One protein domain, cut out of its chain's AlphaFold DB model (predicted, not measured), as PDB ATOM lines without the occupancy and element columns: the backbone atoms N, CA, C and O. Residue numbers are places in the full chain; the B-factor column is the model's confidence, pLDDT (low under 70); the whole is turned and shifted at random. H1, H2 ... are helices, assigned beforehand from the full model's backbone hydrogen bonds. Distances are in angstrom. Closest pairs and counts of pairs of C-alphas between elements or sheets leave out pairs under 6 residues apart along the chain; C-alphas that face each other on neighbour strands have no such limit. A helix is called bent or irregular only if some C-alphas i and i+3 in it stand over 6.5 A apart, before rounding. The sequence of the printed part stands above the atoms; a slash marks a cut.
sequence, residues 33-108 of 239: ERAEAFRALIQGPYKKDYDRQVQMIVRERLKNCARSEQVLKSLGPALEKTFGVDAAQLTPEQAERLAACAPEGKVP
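Overview. This is residues 33 to 108 of the 239 residues of an uncharacterized protein of Firmicutes bacterium CAG:124 (UniProt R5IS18). One long helix, H2, makes the length of an extended model; the short H1 makes a corner with its first end, like the foot of an L. Beyond a kink near residue 77 the chain folds back, and the short H3 packs across H2 at residues 65 to 72. The printed part has 76 residues with three named helices, in the order H1, H2, H3, and no named strand; the class is all helix. It is extended, with a radius of gyration of the C-alphas of 19.0 A, and the C-alphas span 55 by 24 by 16 A.

Along the chain. H1 is residues 33 to 43, starting with C-alpha 33 at (88.743, 94.901, 63.255). H2 is residues 47 to 83, 49.2 A from C-alpha 47 at (88.847, 80.272, 75.344) to its last C-alpha. H2 is irregular, with C-alphas 74 and 77 7.2 A apart, and has a kink of 50 degrees near residue 77. H3 is residues 92 to 101, 14.2 A long, ending with C-alpha 101 at (86.967, 101.869, 108.281).

Arrangement. H1 and H2 are close but not clearly touching, the closest C-alphas being those of Ile 42 and Tyr 50, 6.5 A apart. Their lines are about perpendicular, at 83 degrees. H2 touches H3 with residues 65 to 72 alone; the closest C-alphas, of Ser 68 and Ala 95, are 5.4 A apart. These two run the same way at a steep tilt of 69 degrees, only just short of about perpendicular. H1 and H3 are apart. Every O i to N i+4 pair is within hydrogen-bond range in H1 and H3, and 31 of 33 are in H2.

Size, cuts and confidence. The C-alphas of Glu 33 and Pro 108, the two farthest apart, are 57.2 A apart. Residues 33 to 38 of H1 and 52 to 63 of H2 stand free. The printed part has no cut; the link from H1 to H2 is tight and that from H2 to H3 is short. The mean pLDDT of the printed part is 74.1, and residues 82, 87, 92 and 95 to 108 are under 70.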
ATOM      1  N   GLU A  33      87.652  95.848  63.505       77.88
ATOM      2  CA  GLU A  33      88.743  94.901  63.255       77.88
ATOM      3  C   GLU A  33      89.442  94.481  64.556       77.88
ATOM      4  O   GLU A  33      89.763  93.304  64.744       77.88
ATOM      5  N   ARG A  34      89.612  95.398  65.521       75.88
ATOM      6  CA  ARG A  34      90.111  95.053  66.868       75.88
ATOM      7  C   ARG A  34      89.151  94.145  67.629       75.88
ATOM      8  O   ARG A  34      89.608  93.214  68.294       75.88
ATOM      9  N   ALA A  35      87.843  94.396  67.563       77.06
ATOM     10  CA  ALA A  35      86.846  93.556  68.222       77.06
ATOM     11  C   ALA A  35      86.798  92.148  67.611       77.06
ATOM     12  O   ALA A  35      86.647  91.166  68.341       77.06
ATOM     13  N   GLU A  36      86.958  92.032  66.295       81.50
ATOM     14  CA  GLU A  36      87.037  90.752  65.589       81.50
ATOM     15  C   GLU A  36      88.333  90.003  65.904       81.50
ATOM     16  O   GLU A  36      88.273  88.826  66.266       81.50
ATOM     17  N   ALA A  37      89.480  90.688  65.894       80.06
ATOM     18  CA  ALA A  37      90.760  90.123  66.318       80.06
ATOM     19  C   ALA A  37      90.717  89.637  67.780       80.06
ATOM     20  O   ALA A  37      91.183  88.542  68.100       80.06
ATOM     21  N   PHE A  38      90.087  90.409  68.670       78.19
ATOM     22  CA  PHE A  38      89.884  90.034  70.070       78.19
ATOM     23  C   PHE A  38      88.946  88.831  70.225       78.19
ATOM     24  O   PHE A  38      89.237  87.912  70.994       78.19
ATOM     25  N   ARG A  39      87.839  88.787  69.471       80.75
ATOM     26  CA  ARG A  39      86.940  87.622  69.455       80.75
ATOM     27  C   ARG A  39      87.655  86.382  68.940       80.75
ATOM     28  O   ARG A  39      87.496  85.331  69.548       80.75
ATOM     29  N   ALA A  40      88.451  86.495  67.880       85.31
ATOM     30  CA  ALA A  40      89.231  85.381  67.350       85.31
ATOM     31  C   ALA A  40      90.234  84.852  68.390       85.31
ATOM     32  O   ALA A  40      90.349  83.639  68.578       85.31
ATOM     33  N   LEU A  41      90.884  85.753  69.137       84.94
ATOM     34  CA  LEU A  41      91.811  85.399  70.214       84.94
ATOM     35  C   LEU A  41      91.110  84.669  71.372       84.94
ATOM     36  O   LEU A  41      91.596  83.637  71.839       84.94
ATOM     37  N   ILE A  42      89.955  85.177  71.813       83.50
ATOM     38  CA  ILE A  42      89.184  84.592  72.919       83.50
ATOM     39  C   ILE A  42      88.491  83.296  72.512       83.50
ATOM     40  O   ILE A  42      88.386  82.389  73.325       83.50
ATOM     41  N   GLN A  43      87.986  83.185  71.287       78.12
ATOM     42  CA  GLN A  43      87.260  81.993  70.844       78.12
ATOM     43  C   GLN A  43      88.191  80.865  70.388       78.12
ATOM     44  O   GLN A  43      87.759  79.712  70.349       78.12
ATOM     45  N   GLY A  44      89.447  81.188  70.071       79.00
ATOM     46  CA  GLY A  44      90.487  80.239  69.691       79.00
ATOM     47  C   GLY A  44      91.134  79.524  70.893       79.00
ATOM     48  O   GLY A  44      90.438  79.088  71.813       79.00
ATOM     49  N   PRO A  45      92.470  79.357  70.919       83.06
ATOM     50  CA  PRO A  45      93.148  78.503  71.901       83.06
ATOM     51  C   PRO A  45      92.983  78.977  73.355       83.06
ATOM     52  O   PRO A  45      93.030  78.156  74.270       83.06
ATOM     53  N   TYR A  46      92.730  80.271  73.574       85.00
ATOM     54  CA  TYR A  46      92.642  80.877  74.905       85.00
ATOM     55  C   TYR A  46      91.238  80.879  75.513       85.00
ATOM     56  O   TYR A  46      91.065  81.369  76.628       85.00
ATOM     57  N   LYS A  47      90.232  80.298  74.845       87.19
ATOM     58  CA  LYS A  47      88.847  80.272  75.344       87.19
ATOM     59  C   LYS A  47      88.729  79.732  76.762       87.19
ATOM     60  O   LYS A  47      88.056  80.320  77.596       87.19
ATOM     61  N   LYS A  48      89.429  78.633  77.056       88.69
ATOM     62  CA  LYS A  48      89.399  78.004  78.384       88.69
ATOM     63  C   LYS A  48      89.976  78.914  79.469       88.69
ATOM     64  O   LYS A  48      89.412  78.990  80.559       88.69
ATOM     65  N   ASP A  49      91.077  79.602  79.177       82.06
ATOM     66  CA  ASP A  49      91.721  80.515  80.123       82.06
ATOM     67  C   ASP A  49      90.906  81.796  80.303       82.06
ATOM     68  O   ASP A  49      90.735  82.261  81.432       82.06
ATOM     69  N   TYR A  50      90.319  82.311  79.222       85.62
ATOM     70  CA  TYR A  50      89.388  83.434  79.262       85.62
ATOM     71  C   TYR A  50      88.141  83.102  80.087       85.62
ATOM     72  O   TYR A  50      87.823  83.823  81.030       85.62
ATOM     73  N   ASP A  51      87.483  81.974  79.809       84.62
ATOM     74  CA  ASP A  51      86.305  81.516  80.552       84.62
ATOM     75  C   ASP A  51      86.631  81.350  82.044       84.62
ATOM     76  O   ASP A  51      85.853  81.756  82.910       84.62
ATOM     77  N   ARG A  52      87.815  80.814  82.368       89.25
ATOM     78  CA  ARG A  52      88.299  80.699  83.749       89.25
ATOM     79  C   ARG A  52      88.489  82.067  84.407       89.25
ATOM     80  O   ARG A  52      88.056  82.245  85.546       89.25
ATOM     81  N   GLN A  53      89.123  83.022  83.728       77.88
ATOM     82  CA  GLN A  53      89.322  84.373  84.257       77.88
ATOM     83  C   GLN A  53      87.994  85.108  84.445       77.88
ATOM     84  O   GLN A  53      87.768  85.673  85.514       77.88
ATOM     85  N   VAL A  54      87.080  85.032  83.477       84.25
ATOM     86  CA  VAL A  54      85.736  85.612  83.591       84.25
ATOM     87  C   VAL A  54      84.987  84.997  84.767       84.25
ATOM     88  O   VAL A  54      84.431  85.728  85.582       84.25
ATOM     89  N   GLN A  55      85.020  83.672  84.930       80.19
ATOM     90  CA  GLN A  55      84.398  83.022  86.084       80.19
ATOM     91  C   GLN A  55      85.015  83.461  87.415       80.19
ATOM     92  O   GLN A  55      84.275  83.649  88.382       80.19
ATOM     93  N   MET A  56      86.338  83.634  87.491       82.12
ATOM     94  CA  MET A  56      86.979  84.178  88.693       82.12
ATOM     95  C   MET A  56      86.516  85.608  88.968       82.12
ATOM     96  O   MET A  56      86.090  85.888  90.084       82.12
ATOM     97  N   ILE A  57      86.521  86.479  87.957       81.88
ATOM     98  CA  ILE A  57      86.088  87.877  88.084       81.88
ATOM     99  C   ILE A  57      84.622  87.952  88.521       81.88
ATOM    100  O   ILE A  57      84.295  88.718  89.423       81.88
ATOM    101  N   VAL A  58      83.737  87.147  87.928       81.19
ATOM    102  CA  VAL A  58      82.313  87.111  88.291       81.19
ATOM    103  C   VAL A  58      82.133  86.622  89.724       81.19
ATOM    104  O   VAL A  58      81.416  87.260  90.491       81.19
ATOM    105  N   ARG A  59      82.806  85.534  90.126       78.62
ATOM    106  CA  ARG A  59      82.743  85.046  91.515       78.62
ATOM    107  C   ARG A  59      83.258  86.089  92.499       78.62
ATOM    108  O   ARG A  59      82.641  86.271  93.543       78.62
ATOM    109  N   GLU A  60      84.352  86.768  92.176       76.75
ATOM    110  CA  GLU A  60      84.937  87.785  93.047       76.75
ATOM    111  C   GLU A  60      84.030  89.011  93.166       76.75
ATOM    112  O   GLU A  60      83.740  89.465  94.270       76.75
ATOM    113  N   ARG A  61      83.459  89.479  92.050       75.94
ATOM    114  CA  ARG A  61      82.470  90.567  92.056       75.94
ATOM    115  C   ARG A  61      81.215  90.202  92.846       75.94
ATOM    116  O   ARG A  61      80.727  91.030  93.609       75.94
ATOM    117  N   LEU A  62      80.715  88.973  92.715       76.62
ATOM    118  CA  LEU A  62      79.564  88.496  93.488       76.62
ATOM    119  C   LEU A  62      79.871  88.427  94.987       76.62
ATOM    120  O   LEU A  62      79.044  88.848  95.791       76.62
ATOM    121  N   LYS A  63      81.062  87.952  95.375       77.19
ATOM    122  CA  LYS A  63      81.504  87.959  96.778       77.19
ATOM    123  C   LYS A  63      81.624  89.375  97.330       77.19
ATOM    124  O   LYS A  63      81.158  89.623  98.436       77.19
ATOM    125  N   ASN A  64      82.204  90.299  96.567       72.06
ATOM    126  CA  ASN A  64      82.341  91.694  96.985       72.06
ATOM    127  C   ASN A  64      80.969  92.366  97.122       72.06
ATOM    128  O   ASN A  64      80.729  93.064  98.105       72.06
ATOM    129  N   CYS A  65      80.032  92.072  96.216       75.56
ATOM    130  CA  CYS A  65      78.647  92.523  96.326       75.56
ATOM    131  C   CYS A  65      77.977  91.965  97.592       75.56
ATOM    132  O   CYS A  65      77.465  92.741  98.396       75.56
ATOM    133  N   ALA A  66      78.061  90.651  97.827       74.12
ATOM    134  CA  ALA A  66      77.503  90.014  99.021       74.12
ATOM    135  C   ALA A  66      78.120  90.563 100.320       74.12
ATOM    136  O   ALA A  66      77.415  90.793 101.304       74.12
ATOM    137  N   ARG A  67      79.430  90.836 100.316       77.56
ATOM    138  CA  ARG A  67      80.142  91.463 101.435       77.56
ATOM    139  C   ARG A  67      79.638  92.884 101.686       77.56
ATOM    140  O   ARG A  67      79.354  93.221 102.832       77.56
ATOM    141  N   SER A  68      79.507  93.701 100.639       71.19
ATOM    142  CA  SER A  68      78.989  95.072 100.752       71.19
ATOM    143  C   SER A  68      77.554  95.091 101.290       71.19
ATOM    144  O   SER A  68      77.239  95.868 102.189       71.19
ATOM    145  N   GLU A  69      76.714  94.158 100.840       76.44
ATOM    146  CA  GLU A  69      75.340  94.001 101.316       76.44
ATOM    147  C   GLU A  69      75.289  93.594 102.796       76.44
ATOM    148  O   GLU A  69      74.492  94.127 103.566       76.44
ATOM    149  N   GLN A  70      76.164  92.682 103.227       78.00
ATOM    150  CA  GLN A  70      76.253  92.272 104.628       78.00
ATOM    151  C   GLN A  70      76.699  93.422 105.544       78.00
ATOM    152  O   GLN A  70      76.178  93.552 106.652       78.00
ATOM    153  N   VAL A  71      77.614  94.275 105.073       77.50
ATOM    154  CA  VAL A  71      78.054  95.481 105.791       77.50
ATOM    155  C   VAL A  71      76.913  96.490 105.917       77.50
ATOM    156  O   VAL A  71      76.684  97.025 106.997       77.50
ATOM    157  N   LEU A  72      76.145  96.721 104.851       77.69
ATOM    158  CA  LEU A  72      74.977  97.606 104.916       77.69
ATOM    159  C   LEU A  72      73.885  97.048 105.837       77.69
ATOM    160  O   LEU A  72      73.289  97.806 106.598       77.69
ATOM    161  N   LYS A  73      73.663  95.728 105.841       80.81
ATOM    162  CA  LYS A  73      72.714  95.077 106.760       80.81
ATOM    163  C   LYS A  73      73.118  95.222 108.227       80.81
ATOM    164  O   LYS A  73      72.246  95.434 109.065       80.81
ATOM    165  N   SER A  74      74.408  95.111 108.554       76.69
ATOM    166  CA  SER A  74      74.875  95.247 109.940       76.69
ATOM    167  C   SER A  74      74.936  96.703 110.405       76.69
ATOM    168  O   SER A  74      74.610  96.992 111.556       76.69
ATOM    169  N   LEU A  75      75.322  97.629 109.522       75.38
ATOM    170  CA  LEU A  75      75.500  99.043 109.859       75.38
ATOM    171  C   LEU A  75      74.229  99.882 109.691       75.38
ATOM    172  O   LEU A  75      74.134 100.945 110.302       75.38
ATOM    173  N   GLY A  76      73.251  99.423 108.909       78.06
ATOM    174  CA  GLY A  76      72.049 100.188 108.572       78.06
ATOM    175  C   GLY A  76      71.286 100.743 109.779       78.06
ATOM    176  O   GLY A  76      71.106 101.958 109.845       78.06
ATOM    177  N   PRO A  77      70.945  99.928 110.797       78.62
ATOM    178  CA  PRO A  77      70.232 100.419 111.980       78.62
ATOM    179  C   PRO A  77      71.016 101.469 112.779       78.62
ATOM    180  O   PRO A  77      70.437 102.364 113.397       78.62
ATOM    181  N   ALA A  78      72.348 101.370 112.784       72.38
ATOM    182  CA  ALA A  78      73.205 102.339 113.452       72.38
ATOM    183  C   ALA A  78      73.298 103.643 112.650       72.38
ATOM    184  O   ALA A  78      73.182 104.718 113.240       72.38
ATOM    185  N   LEU A  79      73.470 103.558 111.328       75.62
ATOM    186  CA  LEU A  79      73.550 104.711 110.424       75.62
ATOM    187  C   LEU A  79      72.244 105.512 110.406       75.62
ATOM    188  O   LEU A  79      72.282 106.736 110.537       75.62
ATOM    189  N   GLU A  80      71.102 104.831 110.352       76.94
ATOM    190  CA  GLU A  80      69.785 105.468 110.389       76.94
ATOM    191  C   GLU A  80      69.555 106.177 111.733       76.94
ATOM    192  O   GLU A  80      69.201 107.353 111.776       76.94
ATOM    193  N   LYS A  81      69.861 105.514 112.855       74.56
ATOM    194  CA  LYS A  81      69.649 106.078 114.198       74.56
ATOM    195  C   LYS A  81      70.587 107.238 114.549       74.56
ATOM    196  O   LYS A  81      70.203 108.115 115.319       74.56
ATOM    197  N   THR A  82      71.833 107.210 114.074       69.81
ATOM    198  CA  THR A  82      72.861 108.195 114.469       69.81
ATOM    199  C   THR A  82      73.031 109.333 113.477       69.81
ATOM    200  O   THR A  82      73.345 110.445 113.898       69.81
ATOM    201  N   PHE A  83      72.813 109.075 112.188       72.00
ATOM    202  CA  PHE A  83      73.049 110.048 111.124       72.00
ATOM    203  C   PHE A  83      71.820 110.282 110.235       72.00
ATOM    204  O   PHE A  83      71.877 111.160 109.380       72.00
ATOM    205  N   GLY A  84      70.719 109.537 110.417       73.88
ATOM    206  CA  GLY A  84      69.522 109.664 109.577       73.88
ATOM    207  C   GLY A  84      69.741 109.217 108.129       73.88
ATOM    208  O   GLY A  84      68.990 109.623 107.249       73.88
ATOM    209  N   VAL A  85      70.795 108.434 107.870       76.38
ATOM    210  CA  VAL A  85      71.135 107.949 106.526       76.38
ATOM    211  C   VAL A  85      70.499 106.584 106.316       76.38
ATOM    212  O   VAL A  85      70.795 105.643 107.052       76.38
ATOM    213  N   ASP A  86      69.663 106.477 105.285       73.75
ATOM    214  CA  ASP A  86      69.110 105.203 104.836       73.75
ATOM    215  C   ASP A  86      70.203 104.378 104.141       73.75
ATOM    216  O   ASP A  86      70.825 104.813 103.166       73.75
ATOM    217  N   ALA A  87      70.434 103.165 104.643       67.88
ATOM    218  CA  ALA A  87      71.420 102.242 104.095       67.88
ATOM    219  C   ALA A  87      71.139 101.861 102.631       67.88
ATOM    220  O   ALA A  87      72.077 101.513 101.914       67.88
ATOM    221  N   ALA A  88      69.887 101.970 102.170       70.88
ATOM    222  CA  ALA A  88      69.508 101.714 100.782       70.88
ATOM    223  C   ALA A  88      70.026 102.776  99.791       70.88
ATOM    224  O   ALA A  88      70.060 102.521  98.587       70.88
ATOM    225  N   GLN A  89      70.442 103.954 100.272       72.94
ATOM    226  CA  GLN A  89      70.957 105.043  99.430       72.94
ATOM    227  C   GLN A  89      72.482 105.000  99.242       72.94
ATOM    228  O   GLN A  89      73.029 105.779  98.459       72.94
ATOM    229  N   LEU A  90      73.181 104.109  99.950       70.81
ATOM    230  CA  LEU A  90      74.636 103.993  99.889       70.81
ATOM    231  C   LEU A  90      75.073 103.148  98.690       70.81
ATOM    232  O   LEU A  90      74.551 102.061  98.444       70.81
ATOM    233  N   THR A  91      76.080 103.627  97.957       77.12
ATOM    234  CA  THR A  91      76.672 102.856  96.856       77.12
ATOM    235  C   THR A  91      77.524 101.699  97.398       77.12
ATOM    236  O   THR A  91      78.064 101.791  98.506       77.12
ATOM    237  N   PRO A  92      77.718 100.611  96.628       67.31
ATOM    238  CA  PRO A  92      78.569  99.493  97.047       67.31
ATOM    239  C   PRO A  92      80.013  99.923  97.360       67.31
ATOM    240  O   PRO A  92      80.618  99.404  98.293       67.31
ATOM    241  N   GLU A  93      80.542 100.932  96.662       70.38
ATOM    242  CA  GLU A  93      81.863 101.510  96.952       70.38
ATOM    243  C   GLU A  93      81.896 102.247  98.299       70.38
ATOM    244  O   GLU A  93      82.873 102.168  99.046       70.38
ATOM    245  N   GLN A  94      80.823 102.960  98.652       71.00
ATOM    246  CA  GLN A  94      80.704 103.614  99.957       71.00
ATOM    247  C   GLN A  94      80.572 102.579 101.080       71.00
ATOM    248  O   GLN A  94      81.191 102.744 102.131       71.00
ATOM    249  N   ALA A  95      79.839 101.491 100.843       68.88
ATOM    250  CA  ALA A  95      79.730 100.368 101.769       68.88
ATOM    251  C   ALA A  95      81.081  99.668 101.998       68.88
ATOM    252  O   ALA A  95      81.432  99.354 103.134       68.88
ATOM    253  N   GLU A  96      81.876  99.478 100.946       66.44
ATOM    254  CA  GLU A  96      83.216  98.895 101.058       66.44
ATOM    255  C   GLU A  96      84.183  99.818 101.814       66.44
ATOM    256  O   GLU A  96      84.955  99.360 102.657       66.44
ATOM    257  N   ARG A  97      84.079 101.137 101.613       69.25
ATOM    258  CA  ARG A  97      84.829 102.122 102.410       69.25
ATOM    259  C   ARG A  97      84.422 102.113 103.884       69.25
ATOM    260  O   ARG A  97      85.293 102.209 104.746       69.25
ATOM    261  N   LEU A  98      83.133 101.954 104.189       68.31
ATOM    262  CA  LEU A  98      82.652 101.763 105.563       68.31
ATOM    263  C   LEU A  98      83.195 100.461 106.172       68.31
ATOM    264  O   LEU A  98      83.622 100.460 107.325       68.31
ATOM    265  N   ALA A  99      83.262  99.385 105.382       63.91
ATOM    266  CA  ALA A  99      83.862  98.115 105.788       63.91
ATOM    267  C   ALA A  99      85.369  98.240 106.065       63.91
ATOM    268  O   ALA A  99      85.873  97.645 107.013       63.91
ATOM    269  N   ALA A 100      86.096  99.032 105.273       65.00
ATOM    270  CA  ALA A 100      87.520  99.290 105.478       65.00
ATOM    271  C   ALA A 100      87.787 100.142 106.730       65.00
ATOM    272  O   ALA A 100      88.782  99.932 107.422       65.00
ATOM    273  N   CYS A 101      86.889 101.077 107.051       57.62
ATOM    274  CA  CYS A 101      86.967 101.869 108.281       57.62
ATOM    275  C   CYS A 101      86.584 101.077 109.545       57.62
ATOM    276  O   CYS A 101      86.950 101.492 110.641       57.62
ATOM    277  N   ALA A 102      85.869  99.955 109.410       57.06
ATOM    278  CA  ALA A 102      85.466  99.087 110.515       57.06
ATOM    279  C   ALA A 102      85.519  97.600 110.091       57.06
ATOM    280  O   ALA A 102      84.471  96.988 109.864       57.06
ATOM    281  N   PRO A 103      86.723  96.995 109.996       50.03
ATOM    282  CA  PRO A 103      86.917  95.663 109.406       50.03
ATOM    283  C   PRO A 103      86.199  94.533 110.158       50.03
ATOM    284  O   PRO A 103      85.890  93.501 109.572       50.03
ATOM    285  N   GLU A 104      85.892  94.738 111.439       46.72
ATOM    286  CA  GLU A 104      85.215  93.763 112.298       46.72
ATOM    287  C   GLU A 104      83.683  93.891 112.289       46.72
ATOM    288  O   GLU A 104      83.012  93.084 112.928       46.72
ATOM    289  N   GLY A 105      83.095  94.920 111.662       47.00
ATOM    290  CA  GLY A 105      81.647  95.180 111.763       47.00
ATOM    291  C   GLY A 105      81.137  95.403 113.199       47.00
ATOM    292  O   GLY A 105      79.945  95.610 113.410       47.00
ATOM    293  N   LYS A 106      82.027  95.399 114.197       48.56
ATOM    294  CA  LYS A 106      81.750  95.744 115.585       48.56
ATOM    295  C   LYS A 106      81.777  97.259 115.709       48.56
ATOM    296  O   LYS A 106      82.661  97.845 116.325       48.56
ATOM    297  N   VAL A 107      80.762  97.903 115.143       49.03
ATOM    298  CA  VAL A 107      80.197  99.030 115.884       49.03
ATOM    299  C   VAL A 107      79.763  98.411 117.211       49.03
ATOM    300  O   VAL A 107      79.089  97.383 117.155       49.03
ATOM    301  N   PRO A 108      80.188  98.919 118.377       49.53
ATOM    302  CA  PRO A 108      79.708  98.396 119.648       49.53
ATOM    303  C   PRO A 108      78.180  98.311 119.588       49.53
ATOM    304  O   PRO A 108      77.494  99.327 119.444       49.53
TER     305      PRO A 108